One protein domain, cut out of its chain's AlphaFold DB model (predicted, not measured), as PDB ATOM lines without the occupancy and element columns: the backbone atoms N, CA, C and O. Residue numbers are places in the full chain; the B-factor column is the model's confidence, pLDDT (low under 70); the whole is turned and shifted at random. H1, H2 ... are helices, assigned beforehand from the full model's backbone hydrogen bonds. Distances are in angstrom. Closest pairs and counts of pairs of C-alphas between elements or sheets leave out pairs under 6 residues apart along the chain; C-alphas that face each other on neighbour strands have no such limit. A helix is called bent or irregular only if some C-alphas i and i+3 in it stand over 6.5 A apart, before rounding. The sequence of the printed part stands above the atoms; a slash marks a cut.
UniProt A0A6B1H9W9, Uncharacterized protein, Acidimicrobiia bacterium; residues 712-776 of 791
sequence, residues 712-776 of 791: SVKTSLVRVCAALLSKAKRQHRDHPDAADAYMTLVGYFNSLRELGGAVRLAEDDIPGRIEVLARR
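AT A GLANCE: This is residues 712 to 776 of the 791 residues of an uncharacterized protein of Acidimicrobiia bacterium (UniProt A0A6B1H9W9). A long bent helix, H3, crosses another long helix, H1, near the bend; a short helix, H2, folds back against the far end of H1, and a long link then runs back past H1 to where H3 begins. The printed part has 65 residues with three named helices, in the order H1, H2, H3, and no named strand; the class is all helix. It is only just compact, close to loose, with a radius of gyration of the C-alphas of 12.6 A and spans of 37 by 25 by 16 A.

IN THESE COORDINATES: Find C-alpha 752 at (18.864, -13.727, -44.241), where H3, residues 752 to 774, begins. By its hydrogen bonds it was assigned as one helix, but it is bent: C-alphas 763 and 766 are 7.0 A apart. Arm H3a, residues 752 to 763, measures 16.7 A; arm H3b, residues 766 to 774, measures 12.3 A and ends at C-alpha 774, (-8.970, -15.154, -30.056). Look next at H1, residues 713 to 734, which runs 31.8 A from C-alpha 713 at (6.127, -21.542, -45.978). H2 is residues 736 to 740, 5.9 A.

HOW THE PARTS SIT: The arms H3a and H3b stand at a steep tilt of 41 degrees. H3b touches residues 718 to 726 of H1, the closest C-alphas, of Val 718 and Ile 766, being 5.1 A apart; they run the same way at a steep tilt of 55 degrees. H3a touches H1 with residues 757 to 762 alone, closest at the C-alphas of Val 718 and Leu 761, 6.7 A. H2 touches residues 728 to 732 of H1, closest at the C-alphas of His 732 and Ala 739, 4.8 A. H2 is apart from both arms. In H1, H2 and H3b every O i to N i+4 pair is within hydrogen-bond range; in H3a, 7 of 8 are.

THE WHOLE: Look for the two farthest C-alphas at Asp 734 and Arg 753, 37.6 A apart. The printed part has no cut; H1 to H2 is a tight link, H2 to H3 a long one of 11 residues. Mean pLDDT of the printed part is 88.1, and residue 776 is under 70.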
ATOM      1  N   SER A 712       2.180 -21.900 -48.847       87.38
ATOM      2  CA  SER A 712       3.498 -21.269 -48.770       87.38
ATOM      3  C   SER A 712       4.076 -21.423 -47.362       87.38
ATOM      4  O   SER A 712       3.337 -21.404 -46.374       87.38
ATOM      5  N   VAL A 713       5.407 -21.496 -47.264       85.69
ATOM      6  CA  VAL A 713       6.127 -21.542 -45.978       85.69
ATOM      7  C   VAL A 713       5.711 -20.382 -45.070       85.69
ATOM      8  O   VAL A 713       5.495 -20.582 -43.881       85.69
ATOM      9  N   LYS A 714       5.503 -19.186 -45.638       89.38
ATOM     10  CA  LYS A 714       5.041 -17.999 -44.903       89.38
ATOM     11  C   LYS A 714       3.681 -18.218 -44.242       89.38
ATOM     12  O   LYS A 714       3.525 -17.946 -43.058       89.38
ATOM     13  N   THR A 715       2.706 -18.742 -44.985       91.25
ATOM     14  CA  THR A 715       1.366 -19.013 -44.446       91.25
ATOM     15  C   THR A 715       1.415 -20.072 -43.348       91.25
ATOM     16  O   THR A 715       0.728 -19.934 -42.334       91.25
ATOM     17  N   SER A 716       2.219 -21.118 -43.538       91.19
ATOM     18  CA  SER A 716       2.420 -22.162 -42.531       91.19
ATOM     19  C   SER A 716       3.056 -21.587 -41.266       91.19
ATOM     20  O   SER A 716       2.516 -21.791 -40.183       91.19
ATOM     21  N   LEU A 717       4.114 -20.780 -41.406       92.00
ATOM     22  CA  LEU A 717       4.785 -20.102 -40.297       92.00
ATOM     23  C   LEU A 717       3.812 -19.226 -39.499       92.00
ATOM     24  O   LEU A 717       3.689 -19.404 -38.292       92.00
ATOM     25  N   VAL A 718       3.045 -18.356 -40.168       94.69
ATOM     26  CA  VAL A 718       2.049 -17.491 -39.506       94.69
ATOM     27  C   VAL A 718       1.059 -18.317 -38.686       94.69
ATOM     28  O   VAL A 718       0.762 -17.985 -37.541       94.69
ATOM     29  N   ARG A 719       0.544 -19.414 -39.256       92.94
ATOM     30  CA  ARG A 719      -0.438 -20.271 -38.579       92.94
ATOM     31  C   ARG A 719       0.157 -21.011 -37.384       92.94
ATOM     32  O   ARG A 719      -0.505 -21.064 -36.352       92.94
ATOM     33  N   VAL A 720       1.363 -21.561 -37.525       92.62
ATOM     34  CA  VAL A 720       2.053 -22.304 -36.460       92.62
ATOM     35  C   VAL A 720       2.440 -21.361 -35.322       92.62
ATOM     36  O   VAL A 720       2.022 -21.585 -34.189       92.62
ATOM     37  N   CYS A 721       3.139 -20.261 -35.619       93.62
ATOM     38  CA  CYS A 721       3.556 -19.277 -34.616       93.62
ATOM     39  C   CYS A 721       2.355 -18.698 -33.861       93.62
ATOM     40  O   CYS A 721       2.350 -18.678 -32.633       93.62
ATOM     41  N   ALA A 722       1.302 -18.283 -34.577       94.19
ATOM     42  CA  ALA A 722       0.109 -17.737 -33.938       94.19
ATOM     43  C   ALA A 722      -0.597 -18.765 -33.044       94.19
ATOM     44  O   ALA A 722      -1.083 -18.397 -31.976       94.19
ATOM     45  N   ALA A 723      -0.659 -20.041 -33.446       92.38
ATOM     46  CA  ALA A 723      -1.261 -21.095 -32.633       92.38
ATOM     47  C   ALA A 723      -0.464 -21.353 -31.344       92.38
ATOM     48  O   ALA A 723      -1.061 -21.378 -30.265       92.38
ATOM     49  N   LEU A 724       0.863 -21.473 -31.452       91.94
ATOM     50  CA  LEU A 724       1.758 -21.678 -30.309       91.94
ATOM     51  C   LEU A 724       1.684 -20.504 -29.329       91.94
ATOM     52  O   LEU A 724       1.364 -20.709 -28.161       91.94
ATOM     53  N   LEU A 725       1.856 -19.269 -29.812       91.69
ATOM     54  CA  LEU A 725       1.813 -18.064 -28.977       91.69
ATOM     55  C   LEU A 725       0.434 -17.844 -28.341       91.69
ATOM     56  O   LEU A 725       0.340 -17.471 -27.173       91.69
ATOM     57  N   SER A 726      -0.656 -18.115 -29.071       90.38
ATOM     58  CA  SER A 726      -2.011 -18.015 -28.508       90.38
ATOM     59  C   SER A 726      -2.223 -19.012 -27.369       90.38
ATOM     60  O   SER A 726      -2.845 -18.677 -26.358       90.38
ATOM     61  N   LYS A 727      -1.717 -20.244 -27.521       89.00
ATOM     62  CA  LYS A 727      -1.819 -21.279 -26.490       89.00
ATOM     63  C   LYS A 727      -0.918 -20.962 -25.299       89.00
ATOM     64  O   LYS A 727      -1.419 -21.039 -24.181       89.00
ATOM     65  N   ALA A 728       0.327 -20.544 -25.528       90.19
ATOM     66  CA  ALA A 728       1.254 -20.114 -24.484       90.19
ATOM     67  C   ALA A 728       0.658 -18.972 -23.653       90.19
ATOM     68  O   ALA A 728       0.518 -19.110 -22.444       90.19
ATOM     69  N   LYS A 729       0.143 -17.917 -24.301       87.19
ATOM     70  CA  LYS A 729      -0.528 -16.799 -23.619       87.19
ATOM     71  C   LYS A 729      -1.716 -17.247 -22.769       87.19
ATOM     72  O   LYS A 729      -1.918 -16.745 -21.666       87.19
ATOM     73  N   ARG A 730      -2.525 -18.185 -23.277       85.00
ATOM     74  CA  ARG A 730      -3.639 -18.749 -22.503       85.00
ATOM     75  C   ARG A 730      -3.127 -19.513 -21.283       85.00
ATOM     76  O   ARG A 730      -3.674 -19.332 -20.206       85.00
ATOM     77  N   GLN A 731      -2.119 -20.364 -21.461       89.38
ATOM     78  CA  GLN A 731      -1.534 -21.129 -20.362       89.38
ATOM     79  C   GLN A 731      -0.871 -20.216 -19.336       89.38
ATOM     80  O   GLN A 731      -1.080 -20.435 -18.162       89.38
ATOM     81  N   HIS A 732      -0.204 -19.140 -19.744       90.69
ATOM     82  CA  HIS A 732       0.421 -18.186 -18.828       90.69
ATOM     83  C   HIS A 732      -0.579 -17.425 -17.954       90.69
ATOM     84  O   HIS A 732      -0.274 -17.095 -16.815       90.69
ATOM     85  N   ARG A 733      -1.808 -17.202 -18.433       86.62
ATOM     86  CA  ARG A 733      -2.875 -16.646 -17.586       86.62
ATOM     87  C   ARG A 733      -3.271 -17.601 -16.456       86.62
ATOM     88  O   ARG A 733      -3.560 -17.147 -15.356       86.62
ATOM     89  N   ASP A 734      -3.342 -18.894 -16.761       87.75
ATOM     90  CA  ASP A 734      -3.856 -19.911 -15.842       87.75
ATOM     91  C   ASP A 734      -2.710 -20.536 -14.989       87.75
ATOM     92  O   ASP A 734      -2.939 -20.961 -13.861       87.75
ATOM     93  N   HIS A 735      -1.475 -20.538 -15.510       90.69
ATOM     94  CA  HIS A 735      -0.250 -21.162 -14.985       90.69
ATOM     95  C   HIS A 735       1.005 -20.342 -15.384       90.69
ATOM     96  O   HIS A 735       1.753 -20.758 -16.275       90.69
ATOM     97  N   PRO A 736       1.239 -19.163 -14.780       88.25
ATOM     98  CA  PRO A 736       2.284 -18.237 -15.223       88.25
ATOM     99  C   PRO A 736       3.685 -18.852 -15.197       88.25
ATOM    100  O   PRO A 736       4.364 -18.802 -16.221       88.25
ATOM    101  N   ASP A 737       4.061 -19.508 -14.095       87.31
ATOM    102  CA  ASP A 737       5.406 -20.071 -13.902       87.31
ATOM    103  C   ASP A 737       5.712 -21.198 -14.900       87.31
ATOM    104  O   ASP A 737       6.761 -21.214 -15.537       87.31
ATOM    105  N   ALA A 738       4.762 -22.117 -15.104       84.38
ATOM    106  CA  ALA A 738       4.936 -23.242 -16.026       84.38
ATOM    107  C   ALA A 738       4.925 -22.813 -17.506       84.38
ATOM    108  O   ALA A 738       5.507 -23.484 -18.357       84.38
ATOM    109  N   ALA A 739       4.239 -21.716 -17.833       88.00
ATOM    110  CA  ALA A 739       4.096 -21.249 -19.207       88.00
ATOM    111  C   ALA A 739       5.124 -20.183 -19.612       88.00
ATOM    112  O   ALA A 739       5.226 -19.900 -20.805       88.00
ATOM    113  N   ASP A 740       5.861 -19.593 -18.663       87.38
ATOM    114  CA  ASP A 740       6.823 -18.511 -18.916       87.38
ATOM    115  C   ASP A 740       7.851 -18.896 -19.992       87.38
ATOM    116  O   ASP A 740       8.025 -18.183 -20.983       87.38
ATOM    117  N   ALA A 741       8.403 -20.111 -19.901       86.25
ATOM    118  CA  ALA A 741       9.341 -20.654 -20.886       86.25
ATOM    119  C   ALA A 741       8.768 -20.738 -22.319       86.25
ATOM    120  O   ALA A 741       9.524 -20.727 -23.290       86.25
ATOM    121  N   TYR A 742       7.440 -20.784 -22.472       88.56
ATOM    122  CA  TYR A 742       6.745 -20.841 -23.763       88.56
ATOM    123  C   TYR A 742       6.266 -19.468 -24.259       88.56
ATOM    124  O   TYR A 742       5.729 -19.369 -25.366       88.56
ATOM    125  N   MET A 743       6.449 -18.401 -23.472       89.06
ATOM    126  CA  MET A 743       6.106 -17.030 -23.871       89.06
ATOM    127  C   MET A 743       7.084 -16.456 -24.903       89.06
ATOM    128  O   MET A 743       6.763 -15.471 -25.570       89.06
ATOM    129  N   THR A 744       8.239 -17.101 -25.083       89.94
ATOM    130  CA  THR A 744       9.224 -16.765 -26.113       89.94
ATOM    131  C   THR A 744       9.249 -17.842 -27.193       89.94
ATOM    132  O   THR A 744       9.429 -19.022 -26.905       89.94
ATOM    133  N   LEU A 745       9.115 -17.432 -28.457       90.00
ATOM    134  CA  LEU A 745       9.277 -18.312 -29.612       90.00
ATOM    135  C   LEU A 745      10.560 -17.949 -30.362       90.00
ATOM    136  O   LEU A 745      10.697 -16.829 -30.853       90.00
ATOM    137  N   VAL A 746      11.476 -18.908 -30.489       90.50
ATOM    138  CA  VAL A 746      12.724 -18.742 -31.245       90.50
ATOM    139  C   VAL A 746      12.572 -19.388 -32.622       90.50
ATOM    140  O   VAL A 746      12.191 -20.552 -32.729       90.50
ATOM    141  N   GLY A 747      12.854 -18.627 -33.683       88.38
ATOM    142  CA  GLY A 747      12.790 -19.094 -35.070       88.38
ATOM    143  C   GLY A 747      14.167 -19.114 -35.731       88.38
ATOM    144  O   GLY A 747      14.875 -18.110 -35.711       88.38
ATOM    145  N   TYR A 748      14.519 -20.238 -36.355       87.12
ATOM    146  CA  TYR A 748      15.757 -20.409 -37.120       87.12
ATOM    147  C   TYR A 748      15.448 -20.435 -38.619       87.12
ATOM    148  O   TYR A 748      14.464 -21.039 -39.045       87.12
ATOM    149  N   PHE A 749      16.290 -19.781 -39.422       84.69
ATOM    150  CA  PHE A 749      16.105 -19.651 -40.869       84.69
ATOM    151  C   PHE A 749      17.409 -19.956 -41.599       84.69
ATOM    152  O   PHE A 749      18.485 -19.591 -41.128       84.69
ATOM    153  N   ASN A 750      17.309 -20.563 -42.781       75.94
ATOM    154  CA  ASN A 750      18.481 -20.971 -43.556       75.94
ATOM    155  C   ASN A 750      19.141 -19.796 -44.292       75.94
ATOM    156  O   ASN A 750      20.265 -19.913 -44.775       75.94
ATOM    157  N   SER A 751      18.452 -18.656 -44.411       80.00
ATOM    158  CA  SER A 751      18.993 -17.464 -45.063       80.00
ATOM    159  C   SER A 751      18.477 -16.159 -44.457       80.00
ATOM    160  O   SER A 751      17.352 -16.073 -43.961       80.00
ATOM    161  N   LEU A 752      19.269 -15.091 -44.605       76.38
ATOM    162  CA  LEU A 752      18.864 -13.727 -44.241       76.38
ATOM    163  C   LEU A 752      17.606 -13.260 -44.989       76.38
ATOM    164  O   LEU A 752      16.822 -12.475 -44.462       76.38
ATOM    165  N   ARG A 753      17.391 -13.751 -46.216       82.12
ATOM    166  CA  ARG A 753      16.199 -13.432 -47.009       82.12
ATOM    167  C   ARG A 753      14.934 -14.012 -46.377       82.12
ATOM    168  O   ARG A 753      13.912 -13.328 -46.337       82.12
ATOM    169  N   GLU A 754      14.991 -15.258 -45.915       85.31
ATOM    170  CA  GLU A 754      13.876 -15.898 -45.207       85.31
ATOM    171  C   GLU A 754      13.613 -15.213 -43.869       85.31
ATOM    172  O   GLU A 754      12.464 -14.866 -43.597       85.31
ATOM    173  N   LEU A 755      14.673 -14.919 -43.108       88.31
ATOM    174  CA  LEU A 755      14.591 -14.170 -41.855       88.31
ATOM    175  C   LEU A 755      13.916 -12.807 -42.054       88.31
ATOM    176  O   LEU A 755      12.934 -12.507 -41.386       88.31
ATOM    177  N   GLY A 756      14.377 -11.999 -43.015       86.50
ATOM    178  CA  GLY A 756      13.771 -10.694 -43.300       86.50
ATOM    179  C   GLY A 756      12.310 -10.795 -43.752       86.50
ATOM    180  O   GLY A 756      11.513  -9.895 -43.501       86.50
ATOM    181  N   GLY A 757      11.934 -11.908 -44.390       87.12
ATOM    182  CA  GLY A 757      10.540 -12.229 -44.671       87.12
ATOM    183  C   GLY A 757       9.740 -12.536 -43.406       87.12
ATOM    184  O   GLY A 757       8.629 -12.035 -43.274       87.12
ATOM    185  N   ALA A 758      10.296 -13.332 -42.493       90.00
ATOM    186  CA  ALA A 758       9.656 -13.729 -41.244       90.00
ATOM    187  C   ALA A 758       9.505 -12.581 -40.240       90.00
ATOM    188  O   ALA A 758       8.476 -12.517 -39.577       90.00
ATOM    189  N   VAL A 759      10.463 -11.649 -40.174       90.19
ATOM    190  CA  VAL A 759      10.370 -10.446 -39.323       90.19
ATOM    191  C   VAL A 759       9.106  -9.650 -39.649       90.19
ATOM    192  O   VAL A 759       8.323  -9.362 -38.753       90.19
ATOM    193  N   ARG A 760       8.826  -9.404 -40.936       89.44
ATOM    194  CA  ARG A 760       7.590  -8.708 -41.340       89.44
ATOM    195  C   ARG A 760       6.329  -9.472 -40.936       89.44
ATOM    196  O   ARG A 760       5.358  -8.866 -40.502       89.44
ATOM    197  N   LEU A 761       6.347 -10.803 -41.063       92.56
ATOM    198  CA  LEU A 761       5.221 -11.641 -40.634       92.56
ATOM    199  C   LEU A 761       5.019 -11.571 -39.113       92.56
ATOM    200  O   LEU A 761       3.888 -11.651 -38.650       92.56
ATOM    201  N   ALA A 762       6.097 -11.450 -38.335       90.75
ATOM    202  CA  ALA A 762       6.042 -11.330 -36.880       90.75
ATOM    203  C   ALA A 762       5.483  -9.977 -36.418       90.75
ATOM    204  O   ALA A 762       4.797  -9.930 -35.399       90.75
ATOM    205  N   GLU A 763       5.740  -8.906 -37.169       90.50
ATOM    206  CA  GLU A 763       5.246  -7.559 -36.865       90.50
ATOM    207  C   GLU A 763       3.751  -7.377 -37.179       90.50
ATOM    208  O   GLU A 763       3.078  -6.644 -36.457       90.50
ATOM    209  N   ASP A 764       3.222  -8.051 -38.210       91.50
ATOM    210  CA  ASP A 764       1.860  -7.798 -38.717       91.50
ATOM    211  C   ASP A 764       0.983  -9.069 -38.794       91.50
ATOM    212  O   ASP A 764       0.028  -9.242 -38.025       91.50
ATOM    213  N   ASP A 765       1.331 -10.024 -39.666       95.00
ATOM    214  CA  ASP A 765       0.490 -11.196 -39.961       95.00
ATOM    215  C   ASP A 765       0.248 -12.123 -38.754       95.00
ATOM    216  O   ASP A 765      -0.859 -12.644 -38.569       95.00
ATOM    217  N   ILE A 766       1.274 -12.372 -37.932       93.75
ATOM    218  CA  ILE A 766       1.187 -13.235 -36.746       93.75
ATOM    219  C   ILE A 766       0.269 -12.604 -35.687       93.75
ATOM    220  O   ILE A 766      -0.692 -13.279 -35.296       93.75
ATOM    221  N   PRO A 767       0.468 -11.341 -35.251       91.75
ATOM    222  CA  PRO A 767      -0.473 -10.642 -34.376       91.75
ATOM    223  C   PRO A 767      -1.908 -10.646 -34.915       91.75
ATOM    224  O   PRO A 767      -2.834 -11.040 -34.200       91.75
ATOM    225  N   GLY A 768      -2.092 -10.316 -36.199       92.44
ATOM    226  CA  GLY A 768      -3.408 -10.339 -36.838       92.44
ATOM    227  C   GLY A 768      -4.056 -11.725 -36.786       92.44
ATOM    228  O   GLY A 768      -5.250 -11.869 -36.497       92.44
ATOM    229  N   ARG A 769      -3.273 -12.793 -36.985       92.88
ATOM    230  CA  ARG A 769      -3.771 -14.168 -36.879       92.88
ATOM    231  C   ARG A 769      -4.125 -14.561 -35.445       92.88
ATOM    232  O   ARG A 769      -5.118 -15.271 -35.264       92.88
ATOM    233  N   ILE A 770      -3.363 -14.116 -34.446       90.50
ATOM    234  CA  ILE A 770      -3.669 -14.329 -33.022       90.50
ATOM    235  C   ILE A 770      -5.031 -13.713 -32.678       90.50
ATOM    236  O   ILE A 770      -5.848 -14.368 -32.031       90.50
ATOM    237  N   GLU A 771      -5.340 -12.511 -33.173       87.12
ATOM    238  CA  GLU A 771      -6.662 -11.907 -32.969       87.12
ATOM    239  C   GLU A 771      -7.797 -12.734 -33.578       87.12
ATOM    240  O   GLU A 771      -8.865 -12.873 -32.979       87.12
ATOM    241  N   VAL A 772      -7.581 -13.306 -34.765       86.50
ATOM    242  CA  VAL A 772      -8.568 -14.196 -35.392       86.50
ATOM    243  C   VAL A 772      -8.787 -15.446 -34.540       86.50
ATOM    244  O   VAL A 772      -9.931 -15.865 -34.357       86.50
ATOM    245  N   LEU A 773      -7.716 -16.039 -33.999       85.25
ATOM    246  CA  LEU A 773      -7.809 -17.197 -33.103       85.25
ATOM    247  C   LEU A 773      -8.535 -16.848 -31.798       85.25
ATOM    248  O   LEU A 773      -9.344 -17.646 -31.329       85.25
ATOM    249  N   ALA A 774      -8.318 -15.645 -31.265       78.31
ATOM    250  CA  ALA A 774      -8.970 -15.154 -30.056       78.31
ATOM    251  C   ALA A 774     -10.494 -14.996 -30.187       78.31
ATOM    252  O   ALA A 774     -11.214 -15.089 -29.198       78.31
ATOM    253  N   ARG A 775     -10.996 -14.757 -31.405       73.44
ATOM    254  CA  ARG A 775     -12.424 -14.527 -31.685       73.44
ATOM    255  C   ARG A 775     -13.217 -15.815 -31.963       73.44
ATOM    256  O   ARG A 775     -14.426 -15.730 -32.173       73.44
ATOM    257  N   ARG A 776     -12.578 -16.993 -32.011       66.50
ATOM    258  CA  ARG A 776     -13.265 -18.263 -32.316       66.50
ATOM    259  C   ARG A 776     -14.160 -18.715 -31.145       66.50
ATOM    260  O   ARG A 776     -13.681 -18.752 -30.015       66.50
TER     261      ARG A 776